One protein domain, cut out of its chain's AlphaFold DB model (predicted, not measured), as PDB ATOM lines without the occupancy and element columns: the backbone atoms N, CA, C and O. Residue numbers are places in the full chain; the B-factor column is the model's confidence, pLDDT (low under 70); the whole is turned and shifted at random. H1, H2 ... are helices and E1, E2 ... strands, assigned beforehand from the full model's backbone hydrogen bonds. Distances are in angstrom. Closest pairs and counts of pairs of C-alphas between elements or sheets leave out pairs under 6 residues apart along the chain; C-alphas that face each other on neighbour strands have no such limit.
ATOM      1  N   ARG A   3      48.576   6.208  -6.746       96.25
ATOM      2  CA  ARG A   3      47.297   6.873  -6.503       96.25
ATOM      3  C   ARG A   3      46.766   6.543  -5.111       96.25
ATOM      4  O   ARG A   3      46.588   5.377  -4.764       96.25
ATOM      5  N   GLY A   4      46.459   7.581  -4.343       96.94
ATOM      6  CA  GLY A   4      45.717   7.503  -3.092       96.94
ATOM      7  C   GLY A   4      44.322   8.119  -3.202       96.94
ATOM      8  O   GLY A   4      44.005   8.852  -4.144       96.94
ATOM      9  N   ILE A   5      43.481   7.833  -2.216       97.06
ATOM     10  CA  ILE A   5      42.149   8.405  -2.036       97.06
ATOM     11  C   ILE A   5      42.150   9.149  -0.706       97.06
ATOM     12  O   ILE A   5      42.446   8.568   0.337       97.06
ATOM     13  N   LYS A   6      41.829  10.441  -0.746       97.56
ATOM     14  CA  LYS A   6      41.669  11.265   0.447       97.56
ATOM     15  C   LYS A   6      40.252  11.096   0.981       97.56
ATOM     16  O   LYS A   6      39.280  11.328   0.262       97.56
ATOM     17  N   TYR A   7      40.138  10.738   2.248       97.00
ATOM     18  CA  TYR A   7      38.888  10.568   2.970       97.00
ATOM     19  C   TYR A   7      38.796  11.551   4.127       97.00
ATOM     20  O   TYR A   7      39.784  11.857   4.793       97.00
ATOM     21  N   ARG A   8      37.570  11.978   4.409       96.00
ATOM     22  CA  ARG A   8      37.168  12.524   5.699       96.00
ATOM     23  C   ARG A   8      36.391  11.440   6.432       96.00
ATOM     24  O   ARG A   8      35.285  11.100   6.012       96.00
ATOM     25  N   LEU A   9      36.961  10.896   7.503       93.94
ATOM     26  CA  LEU A   9      36.357   9.794   8.255       93.94
ATOM     27  C   LEU A   9      35.999  10.199   9.690       93.94
ATOM     28  O   LEU A   9      36.745  10.956  10.319       93.94
ATOM     29  N   PRO A  10      34.870   9.707  10.220       93.56
ATOM     30  CA  PRO A  10      34.548   9.825  11.630       93.56
ATOM     31  C   PRO A  10      35.399   8.856  12.459       93.56
ATOM     32  O   PRO A  10      35.519   7.673  12.142       93.56
ATOM     33  N   VAL A  11      35.965   9.352  13.555       92.06
ATOM     34  CA  VAL A  11      36.726   8.562  14.525       92.06
ATOM     35  C   VAL A  11      36.258   8.844  15.945       92.06
ATOM     36  O   VAL A  11      35.831   9.952  16.284       92.06
ATOM     37  N   VAL A  12      36.360   7.814  16.781       92.19
ATOM     38  CA  VAL A  12      36.105   7.873  18.220       92.19
ATOM     39  C   VAL A  12      37.425   7.729  18.961       92.19
ATOM     40  O   VAL A  12      38.151   6.759  18.765       92.19
ATOM     41  N   ASP A  13      37.741   8.691  19.826       88.31
ATOM     42  CA  ASP A  13      38.981   8.643  20.615       88.31
ATOM     43  C   ASP A  13      38.885   7.691  21.822       88.31
ATOM     44  O   ASP A  13      39.891   7.374  22.452       88.31
ATOM     45  N   SER A  14      37.678   7.243  22.181       90.25
ATOM     46  CA  SER A  14      37.460   6.322  23.296       90.25
ATOM     47  C   SER A  14      36.141   5.559  23.179       90.25
ATOM     48  O   SER A  14      35.216   5.982  22.482       90.25
ATOM     49  N   PHE A  15      36.029   4.460  23.932       89.19
ATOM     50  CA  PHE A  15      34.769   3.731  24.094       89.19
ATOM     51  C   PHE A  15      33.658   4.623  24.666       89.19
ATOM     52  O   PHE A  15      32.520   4.542  24.221       89.19
ATOM     53  N   LEU A  16      33.995   5.532  25.590       92.81
ATOM     54  CA  LEU A  16      33.041   6.480  26.167       92.81
ATOM     55  C   LEU A  16      32.475   7.436  25.102       92.81
ATOM     56  O   LEU A  16      31.269   7.682  25.057       92.81
ATOM     57  N   ASN A  17      33.327   7.935  24.201       91.19
ATOM     58  CA  ASN A  17      32.880   8.769  23.084       91.19
ATOM     59  C   ASN A  17      31.900   7.996  22.197       91.19
ATOM     60  O   ASN A  17      30.823   8.505  21.888       91.19
ATOM     61  N   TRP A  18      32.228   6.742  21.879       93.00
ATOM     62  CA  TRP A  18      31.353   5.865  21.110       93.00
ATOM     63  C   TRP A  18      29.995   5.651  21.795       93.00
ATOM     64  O   TRP A  18      28.966   5.883  21.163       93.00
ATOM     65  N   THR A  19      29.961   5.315  23.094       91.56
ATOM     66  CA  THR A  19      28.702   5.076  23.832       91.56
ATOM     67  C   THR A  19      27.797   6.303  23.889       91.56
ATOM     68  O   THR A  19      26.576   6.169  23.902       91.56
ATOM     69  N   HIS A  20      28.381   7.502  23.896       91.94
ATOM     70  CA  HIS A  20      27.638   8.763  23.887       91.94
ATOM     71  C   HIS A  20      27.381   9.312  22.475       91.94
ATOM     72  O   HIS A  20      26.848  10.412  22.336       91.94
ATOM     73  N   GLY A  21      27.747   8.574  21.421       89.94
ATOM     74  CA  GLY A  21      27.576   9.007  20.033       89.94
ATOM     75  C   GLY A  21      28.406  10.242  19.662       89.94
ATOM     76  O   GLY A  21      28.052  10.960  18.726       89.94
ATOM     77  N   SER A  22      29.483  10.503  20.404       91.94
ATOM     78  CA  SER A  22      30.434  11.582  20.157       91.94
ATOM     79  C   SER A  22      31.545  11.087  19.239       91.94
ATOM     80  O   SER A  22      32.137  10.039  19.479       91.94
ATOM     81  N   TYR A  23      31.842  11.841  18.189       93.50
ATOM     82  CA  TYR A  23      32.912  11.550  17.239       93.50
ATOM     83  C   TYR A  23      33.495  12.858  16.720       93.50
ATOM     84  O   TYR A  23      32.873  13.920  16.797       93.50
ATOM     85  N   ARG A  24      34.684  12.766  16.138       92.69
ATOM     86  CA  ARG A  24      35.290  13.850  15.365       92.69
ATOM     87  C   ARG A  24      35.642  13.352  13.978       92.69
ATOM     88  O   ARG A  24      35.721  12.150  13.752       92.69
ATOM     89  N   TYR A  25      35.863  14.279  13.059       94.12
ATOM     90  CA  TYR A  25      36.401  13.939  11.751       94.12
ATOM     91  C   TYR A  25      37.917  14.078  11.751       94.12
ATOM     92  O   TYR A  25      38.447  14.977  12.403       94.12
ATOM     93  N   ILE A  26      38.573  13.211  10.990       95.00
ATOM     94  CA  ILE A  26      39.963  13.379  10.571       95.00
ATOM     95  C   ILE A  26      40.058  13.248   9.058       95.00
ATOM     96  O   ILE A  26      39.203  12.613   8.427       95.00
ATOM     97  N   GLU A  27      41.111  13.820   8.490       96.69
ATOM     98  CA  GLU A  27      41.503  13.548   7.111       96.69
ATOM     99  C   GLU A  27      42.566  12.446   7.044       96.69
ATOM    100  O   GLU A  27      43.559  12.461   7.775       96.69
ATOM    101  N   GLU A  28      42.363  11.487   6.146       96.75
ATOM    102  CA  GLU A  28      43.245  10.339   5.934       96.75
ATOM    103  C   GLU A  28      43.389  10.074   4.440       96.75
ATOM    104  O   GLU A  28      42.442  10.235   3.674       96.75
ATOM    105  N   ILE A  29      44.577   9.664   4.018       97.75
ATOM    106  CA  ILE A  29      44.846   9.215   2.660       97.75
ATOM    107  C   ILE A  29      45.051   7.707   2.706       97.75
ATOM    108  O   ILE A  29      45.913   7.208   3.429       97.75
ATOM    109  N   PHE A  30      44.262   6.995   1.910       97.69
ATOM    110  CA  PHE A  30      44.375   5.560   1.689       97.69
ATOM    111  C   PHE A  30      45.042   5.286   0.349       97.69
ATOM    112  O   PHE A  30      44.687   5.913  -0.645       97.69
ATOM    113  N   ILE A  31      45.964   4.333   0.295       97.12
ATOM    114  CA  ILE A  31      46.632   3.883  -0.925       97.12
ATOM    115  C   ILE A  31      46.179   2.441  -1.205       97.12
ATOM    116  O   ILE A  31      46.786   1.515  -0.657       97.12
ATOM    117  N   PRO A  32      45.133   2.221  -2.032       95.31
ATOM    118  CA  PRO A  32      44.495   0.909  -2.184       95.31
ATOM    119  C   PRO A  32      45.447  -0.194  -2.643       95.31
ATOM    120  O   PRO A  32      45.495  -1.264  -2.043       95.31
ATOM    121  N   GLU A  33      46.275   0.095  -3.651       95.12
ATOM    122  CA  GLU A  33      47.230  -0.864  -4.227       95.12
ATOM    123  C   GLU A  33      48.239  -1.392  -3.201       95.12
ATOM    124  O   GLU A  33      48.766  -2.495  -3.338       95.12
ATOM    125  N   LEU A  34      48.515  -0.592  -2.172       95.88
ATOM    126  CA  LEU A  34      49.479  -0.915  -1.132       95.88
ATOM    127  C   LEU A  34      48.820  -1.263   0.195       95.88
ATOM    128  O   LEU A  34      49.527  -1.730   1.076       95.88
ATOM    129  N   LYS A  35      47.511  -1.055   0.360       97.00
ATOM    130  CA  LYS A  35      46.799  -1.250   1.631       97.00
ATOM    131  C   LYS A  35      47.385  -0.429   2.787       97.00
ATOM    132  O   LYS A  35      47.395  -0.866   3.936       97.00
ATOM    133  N   ILE A  36      47.903   0.761   2.485       97.00
ATOM    134  CA  ILE A  36      48.501   1.679   3.467       97.00
ATOM    135  C   ILE A  36      47.576   2.874   3.639       97.00
ATOM    136  O   ILE A  36      47.117   3.440   2.651       97.00
ATOM    137  N   ALA A  37      47.355   3.294   4.880       97.31
ATOM    138  CA  ALA A  37      46.722   4.565   5.192       97.31
ATOM    139  C   ALA A  37      47.620   5.426   6.078       97.31
ATOM    140  O   ALA A  37      48.378   4.914   6.910       97.31
ATOM    141  N   PHE A  38      47.505   6.742   5.911       97.12
ATOM    142  CA  PHE A  38      48.101   7.720   6.812       97.12
ATOM    143  C   PHE A  38      47.219   8.959   6.972       97.12
ATOM    144  O   PHE A  38      46.426   9.275   6.087       97.12
ATOM    145  N   ASN A  39      47.327   9.659   8.099       95.31
ATOM    146  CA  ASN A  39      46.453  10.794   8.415       95.31
ATOM    147  C   ASN A  39      47.203  12.010   8.969       95.31
ATOM    148  O   ASN A  39      48.391  11.949   9.284       95.31
ATOM    149  N   GLU A  40      46.475  13.121   9.106       92.44
ATOM    150  CA  GLU A  40      46.998  14.406   9.597       92.44
ATOM    151  C   GLU A  40      47.593  14.347  11.016       92.44
ATOM    152  O   GLU A  40      48.404  15.191  11.385       92.44
ATOM    153  N   ALA A  41      47.238  13.329  11.808       88.38
ATOM    154  CA  ALA A  41      47.787  13.110  13.144       88.38
ATOM    155  C   ALA A  41      49.121  12.333  13.134       88.38
ATOM    156  O   ALA A  41      49.656  12.014  14.195       88.38
ATOM    157  N   GLY A  42      49.667  12.023  11.954       90.62
ATOM    158  CA  GLY A  42      50.956  11.347  11.795       90.62
ATOM    159  C   GLY A  42      50.897   9.829  11.975       90.62
ATOM    160  O   GLY A  42      51.940   9.180  12.069       90.62
ATOM    161  N   TYR A  43      49.702   9.233  12.024       93.81
ATOM    162  CA  TYR A  43      49.577   7.779  12.059       93.81
ATOM    163  C   TYR A  43      49.782   7.188  10.669       93.81
ATOM    164  O   TYR A  43      49.204   7.678   9.707       93.81
ATOM    165  N   VAL A  44      50.539   6.090  10.599       96.56
ATOM    166  CA  VAL A  44      50.714   5.257   9.400       96.56
ATOM    167  C   VAL A  44      50.446   3.799   9.772       96.56
ATOM    168  O   VAL A  44      50.961   3.294  10.782       96.56
ATOM    169  N   PHE A  45      49.599   3.120   9.001       95.69
ATOM    170  CA  PHE A  45      49.175   1.751   9.296       95.69
ATOM    171  C   PHE A  45      48.664   1.011   8.054       95.69
ATOM    172  O   PHE A  45      48.262   1.615   7.062       95.69
ATOM    173  N   TRP A  46      48.678  -0.319   8.139       95.31
ATOM    174  CA  TRP A  46      48.048  -1.200   7.160       95.31
ATOM    175  C   TRP A  46      46.530  -1.218   7.358       95.31
ATOM    176  O   TRP A  46      46.056  -1.311   8.495       95.31
ATOM    177  N   THR A  47      45.759  -1.143   6.275       95.00
ATOM    178  CA  THR A  47      44.296  -1.199   6.330       95.00
ATOM    179  C   THR A  47      43.669  -1.686   5.027       95.00
ATOM    180  O   THR A  47      44.332  -1.778   4.000       95.00
ATOM    181  N   GLU A  48      42.379  -1.998   5.082       94.62
ATOM    182  CA  GLU A  48      41.577  -2.492   3.961       94.62
ATOM    183  C   GLU A  48      40.466  -1.485   3.632       94.62
ATOM    184  O   GLU A  48      40.092  -0.668   4.477       94.62
ATOM    185  N   GLU A  49      39.888  -1.582   2.431       90.81
ATOM    186  CA  GLU A  49      38.804  -0.694   1.972       90.81
ATOM    187  C   GLU A  49      37.585  -0.680   2.908       90.81
ATOM    188  O   GLU A  49      36.906   0.338   3.038       90.81
ATOM    189  N   ASP A  50      37.346  -1.777   3.630       90.56
ATOM    190  CA  ASP A  50      36.239  -1.911   4.578       90.56
ATOM    191  C   ASP A  50      36.265  -0.871   5.707       90.56
ATOM    192  O   ASP A  50      35.212  -0.529   6.247       90.56
ATOM    193  N   ARG A  51      37.437  -0.297   6.016       89.69
ATOM    194  CA  ARG A  51      37.576   0.820   6.965       89.69
ATOM    195  C   ARG A  51      36.752   2.046   6.558       89.69
ATOM    196  O   ARG A  51      36.351   2.825   7.420       89.69
ATOM    197  N   TYR A  52      36.490   2.222   5.264       92.31
ATOM    198  CA  TYR A  52      35.827   3.406   4.719       92.31
ATOM    199  C   TYR A  52      34.310   3.234   4.543       92.31
ATOM    200  O   TYR A  52      33.672   4.094   3.943       92.31
ATOM    201  N   ARG A  53      33.708   2.169   5.101       87.50
ATOM    202  CA  ARG A  53      32.249   1.934   5.076       87.50
ATOM    203  C   ARG A  53      31.441   2.858   6.005       87.50
ATOM    204  O   ARG A  53      30.223   2.913   5.881       87.50
ATOM    205  N   GLY A  54      32.102   3.600   6.896       85.75
ATOM    206  CA  GLY A  54      31.467   4.473   7.889       85.75
ATOM    207  C   GLY A  54      31.568   3.927   9.316       85.75
ATOM    208  O   GLY A  54      31.879   2.759   9.536       85.75
ATOM    209  N   LEU A  55      31.333   4.797  10.297       91.19
ATOM    210  CA  LEU A  55      31.353   4.460  11.718       91.19
ATOM    211  C   LEU A  55      29.936   4.171  12.212       91.19
ATOM    212  O   LEU A  55      29.079   5.057  12.218       91.19
ATOM    213  N   GLU A  56      29.717   2.954  12.694       92.19
ATOM    214  CA  GLU A  56      28.500   2.588  13.413       92.19
ATOM    215  C   GLU A  56      28.577   3.075  14.864       92.19
ATOM    216  O   GLU A  56      29.514   2.758  15.597       92.19
ATOM    217  N   LEU A  57      27.583   3.852  15.281       91.19
ATOM    218  CA  LEU A  57      27.373   4.343  16.639       91.19
ATOM    219  C   LEU A  57      26.167   3.625  17.279       91.19
ATOM    220  O   LEU A  57      25.323   3.070  16.565       91.19
ATOM    221  N   PRO A  58      26.033   3.658  18.620       89.38
ATOM    222  CA  PRO A  58      24.883   3.086  19.315       89.38
ATOM    223  C   PRO A  58      23.542   3.577  18.758       89.38
ATOM    224  O   PRO A  58      23.403   4.727  18.341       89.38
ATOM    225  N   GLY A  59      22.537   2.700  18.789       87.06
ATOM    226  CA  GLY A  59      21.205   3.005  18.260       87.06
ATOM    227  C   GLY A  59      21.112   2.944  16.731       87.06
ATOM    228  O   GLY A  59      20.269   3.630  16.161       87.06
ATOM    229  N   ASN A  60      21.956   2.136  16.075       87.44
ATOM    230  CA  ASN A  60      21.987   1.922  14.618       87.44
ATOM    231  C   ASN A  60      22.250   3.196  13.800       87.44
ATOM    232  O   ASN A  60      21.821   3.313  12.651       87.44
ATOM    233  N   ARG A  61      22.947   4.174  14.385       90.62
ATOM    234  CA  ARG A  61      23.321   5.398  13.682       90.62
ATOM    235  C   ARG A  61      24.636   5.171  12.948       90.62
ATOM    236  O   ARG A  61      25.647   4.902  13.584       90.62
ATOM    237  N   VAL A  62      24.639   5.350  11.633       91.62
ATOM    238  CA  VAL A  62      25.857   5.280  10.816       91.62
ATOM    239  C   VAL A  62      26.314   6.690  10.475       91.62
ATOM    240  O   VAL A  62      25.521   7.521  10.031       91.62
ATOM    241  N   VAL A  63      27.591   6.975  10.713       93.56
ATOM    242  CA  VAL A  63      28.247   8.199  10.251       93.56
ATOM    243  C   VAL A  63      29.125   7.832   9.066       93.56
ATOM    244  O   VAL A  63      30.071   7.060   9.204       93.56
ATOM    245  N   GLU A  64      28.798   8.360   7.892       93.00
ATOM    246  CA  GLU A  64      29.478   7.997   6.651       93.00
ATOM    247  C   GLU A  64      30.889   8.593   6.555       93.00
ATOM    248  O   GLU A  64      31.177   9.685   7.059       93.00
ATOM    249  N   CYS A  65      31.769   7.871   5.863       93.00
ATOM    250  CA  CYS A  65      33.037   8.407   5.385       93.00
ATOM    251  C   CYS A  65      32.802   9.163   4.075       93.00
ATOM    252  O   CYS A  65      32.091   8.687   3.194       93.00
ATOM    253  N   VAL A  66      33.446  10.317   3.912       94.94
ATOM    254  CA  VAL A  66      33.325  11.126   2.694       94.94
ATOM    255  C   VAL A  66      34.622  11.038   1.904       94.94
ATOM    256  O   VAL A  66      35.674  11.454   2.390       94.94
ATOM    257  N   ALA A  67      34.563  10.519   0.678       95.12
ATOM    258  CA  ALA A  67      35.684  10.594  -0.253       95.12
ATOM    259  C   ALA A  67      35.824  12.039  -0.756       95.12
ATOM    260  O   ALA A  67      34.923  12.576  -1.394       95.12
ATOM    261  N   LEU A  68      36.957  12.673  -0.455       95.38
ATOM    262  CA  LEU A  68      37.260  14.051  -0.847       95.38
ATOM    263  C   LEU A  68      37.913  14.141  -2.235       95.38
ATOM    264  O   LEU A  68      37.988  15.224  -2.806       95.38
ATOM    265  N   GLY A  69      38.386  13.016  -2.776       95.50
ATOM    266  CA  GLY A  69      38.997  12.929  -4.100       95.50
ATOM    267  C   GLY A  69      40.245  12.053  -4.107       95.50
ATOM    268  O   GLY A  69      40.628  11.482  -3.086       95.50
ATOM    269  N   SER A  70      40.884  11.937  -5.270       96.00
ATOM    270  CA  SER A  70      42.167  11.241  -5.394       96.00
ATOM    271  C   SER A  70      43.352  12.188  -5.259       96.00
ATOM    272  O   SER A  70      43.281  13.342  -5.674       96.00
ATOM    273  N   VAL A  71      44.448  11.658  -4.730       96.50
ATOM    274  CA  VAL A  71      45.744  12.329  -4.595       96.50
ATOM    275  C   VAL A  71      46.801  11.462  -5.271       96.50
ATOM    276  O   VAL A  71      46.746  10.236  -5.179       96.50
ATOM    277  N   GLU A  72      47.752  12.087  -5.954       97.12
ATOM    278  CA  GLU A  72      48.941  11.408  -6.467       97.12
ATOM    279  C   GLU A  72      50.072  11.551  -5.453       97.12
ATOM    280  O   GLU A  72      50.328  12.646  -4.955       97.12
ATOM    281  N   LEU A  73      50.716  10.434  -5.123       96.25
ATOM    282  CA  LEU A  73      51.872  10.389  -4.237       96.25
ATOM    283  C   LEU A  73      53.124  10.041  -5.031       96.25
ATOM    284  O   LEU A  73      53.097   9.191  -5.931       96.25
ATOM    285  N   GLU A  74      54.236  10.666  -4.666       97.31
ATOM    286  CA  GLU A  74      55.527  10.337  -5.245       97.31
ATOM    287  C   GLU A  74      56.028   8.988  -4.720       97.31
ATOM    288  O   GLU A  74      55.723   8.554  -3.607       97.31
ATOM    289  N   ASP A  75      56.825   8.294  -5.534       95.31
ATOM    290  CA  ASP A  75      57.362   6.989  -5.135       95.31
ATOM    291  C   ASP A  75      58.314   7.111  -3.935       95.31
ATOM    292  O   ASP A  75      58.489   6.151  -3.182       95.31
TER     293      ASP A  75
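AT A GLANCE: This is residues 3 to 75 of the 104 residues of an uncharacterized protein of Thermofilum sp (UniProt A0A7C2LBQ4). Look for a strongly twisted sheet of five strands whose three long strands, E2, E1 and E7, run side by side, with the short helix H2 over one face. Beyond the sheet, at one end of the rod, lie the short helix H1, between E1 and E2 in the chain, and the small hairpin E5 and E6, whose second strand runs on into the edge strand E7. The printed part has 73 residues with two named helices and seven named strands, in the order E1 H1 E2 E3 E4 H2 E5 E6 E7; the class is mixed, helices and strands. The large sheet has the order E4, E3, E2, E1, E7, antiparallel throughout. The whole is compact, with a radius of gyration of the C-alphas of 12.9 A, and spans 42 by 21 by 18 A.

HOW THE PARTS SIT: Start at E1, residues 3 to 11, and E2, residues 24 to 31, where N 7 and O 28 are 2.8 A apart, within hydrogen-bond range. On the other side of E1, at the edge, find E7, residues 66 to 73, with N 6 and O 69 at 2.8 A. E2, E3 at residues 36 to 39 and E4 at residues 44 to 46 form a meander, each strand the antiparallel neighbour of the one before; look at N 29 and O 38, 2.8 A, and N 37 and O 45, 2.9 A. H2, residues 49 to 53, is on the sheet at a height of 8.3 A, over none of the strands, but only just: 2 of its C-alphas fall on E1. Its closest C-alpha pair with E1 is Leu 9 and Tyr 52, 7.3 A. In the hairpin of E5, residues 55 to 57, and E6, residues 61 to 63, N 55 and O 63 are 2.8 A apart. H1, residues 15 to 19, is not on the sheet; the closest C-alphas of H1 and E5 are those of Trp 18 and Leu 57, 6.2 A. The O i to N i+4 pair is within hydrogen-bond range in H1; H2 has 0 of 1, but 2 of 2 O i to N i+3 pairs.

IN THESE COORDINATES: Find C-alpha 3 at (47.297, 6.873, -6.503); from there E1 runs 23.6 A to C-alpha 11, bending by 54 degrees at residue 8. E2 is 22.2 A long, E3 10.6 A. E7 bends by 52 degrees at residue 69 and runs 19.8 A to C-alpha 73 at (51.872, 10.389, -4.237).

THE WHOLE: The C-alphas farthest apart are those of Gly 59 and Asp 75, 43.2 A. The printed part has no cut, its links between named elements are tight, and no printed residue is under 70 in pLDDT; the mean of the printed part is 93.6.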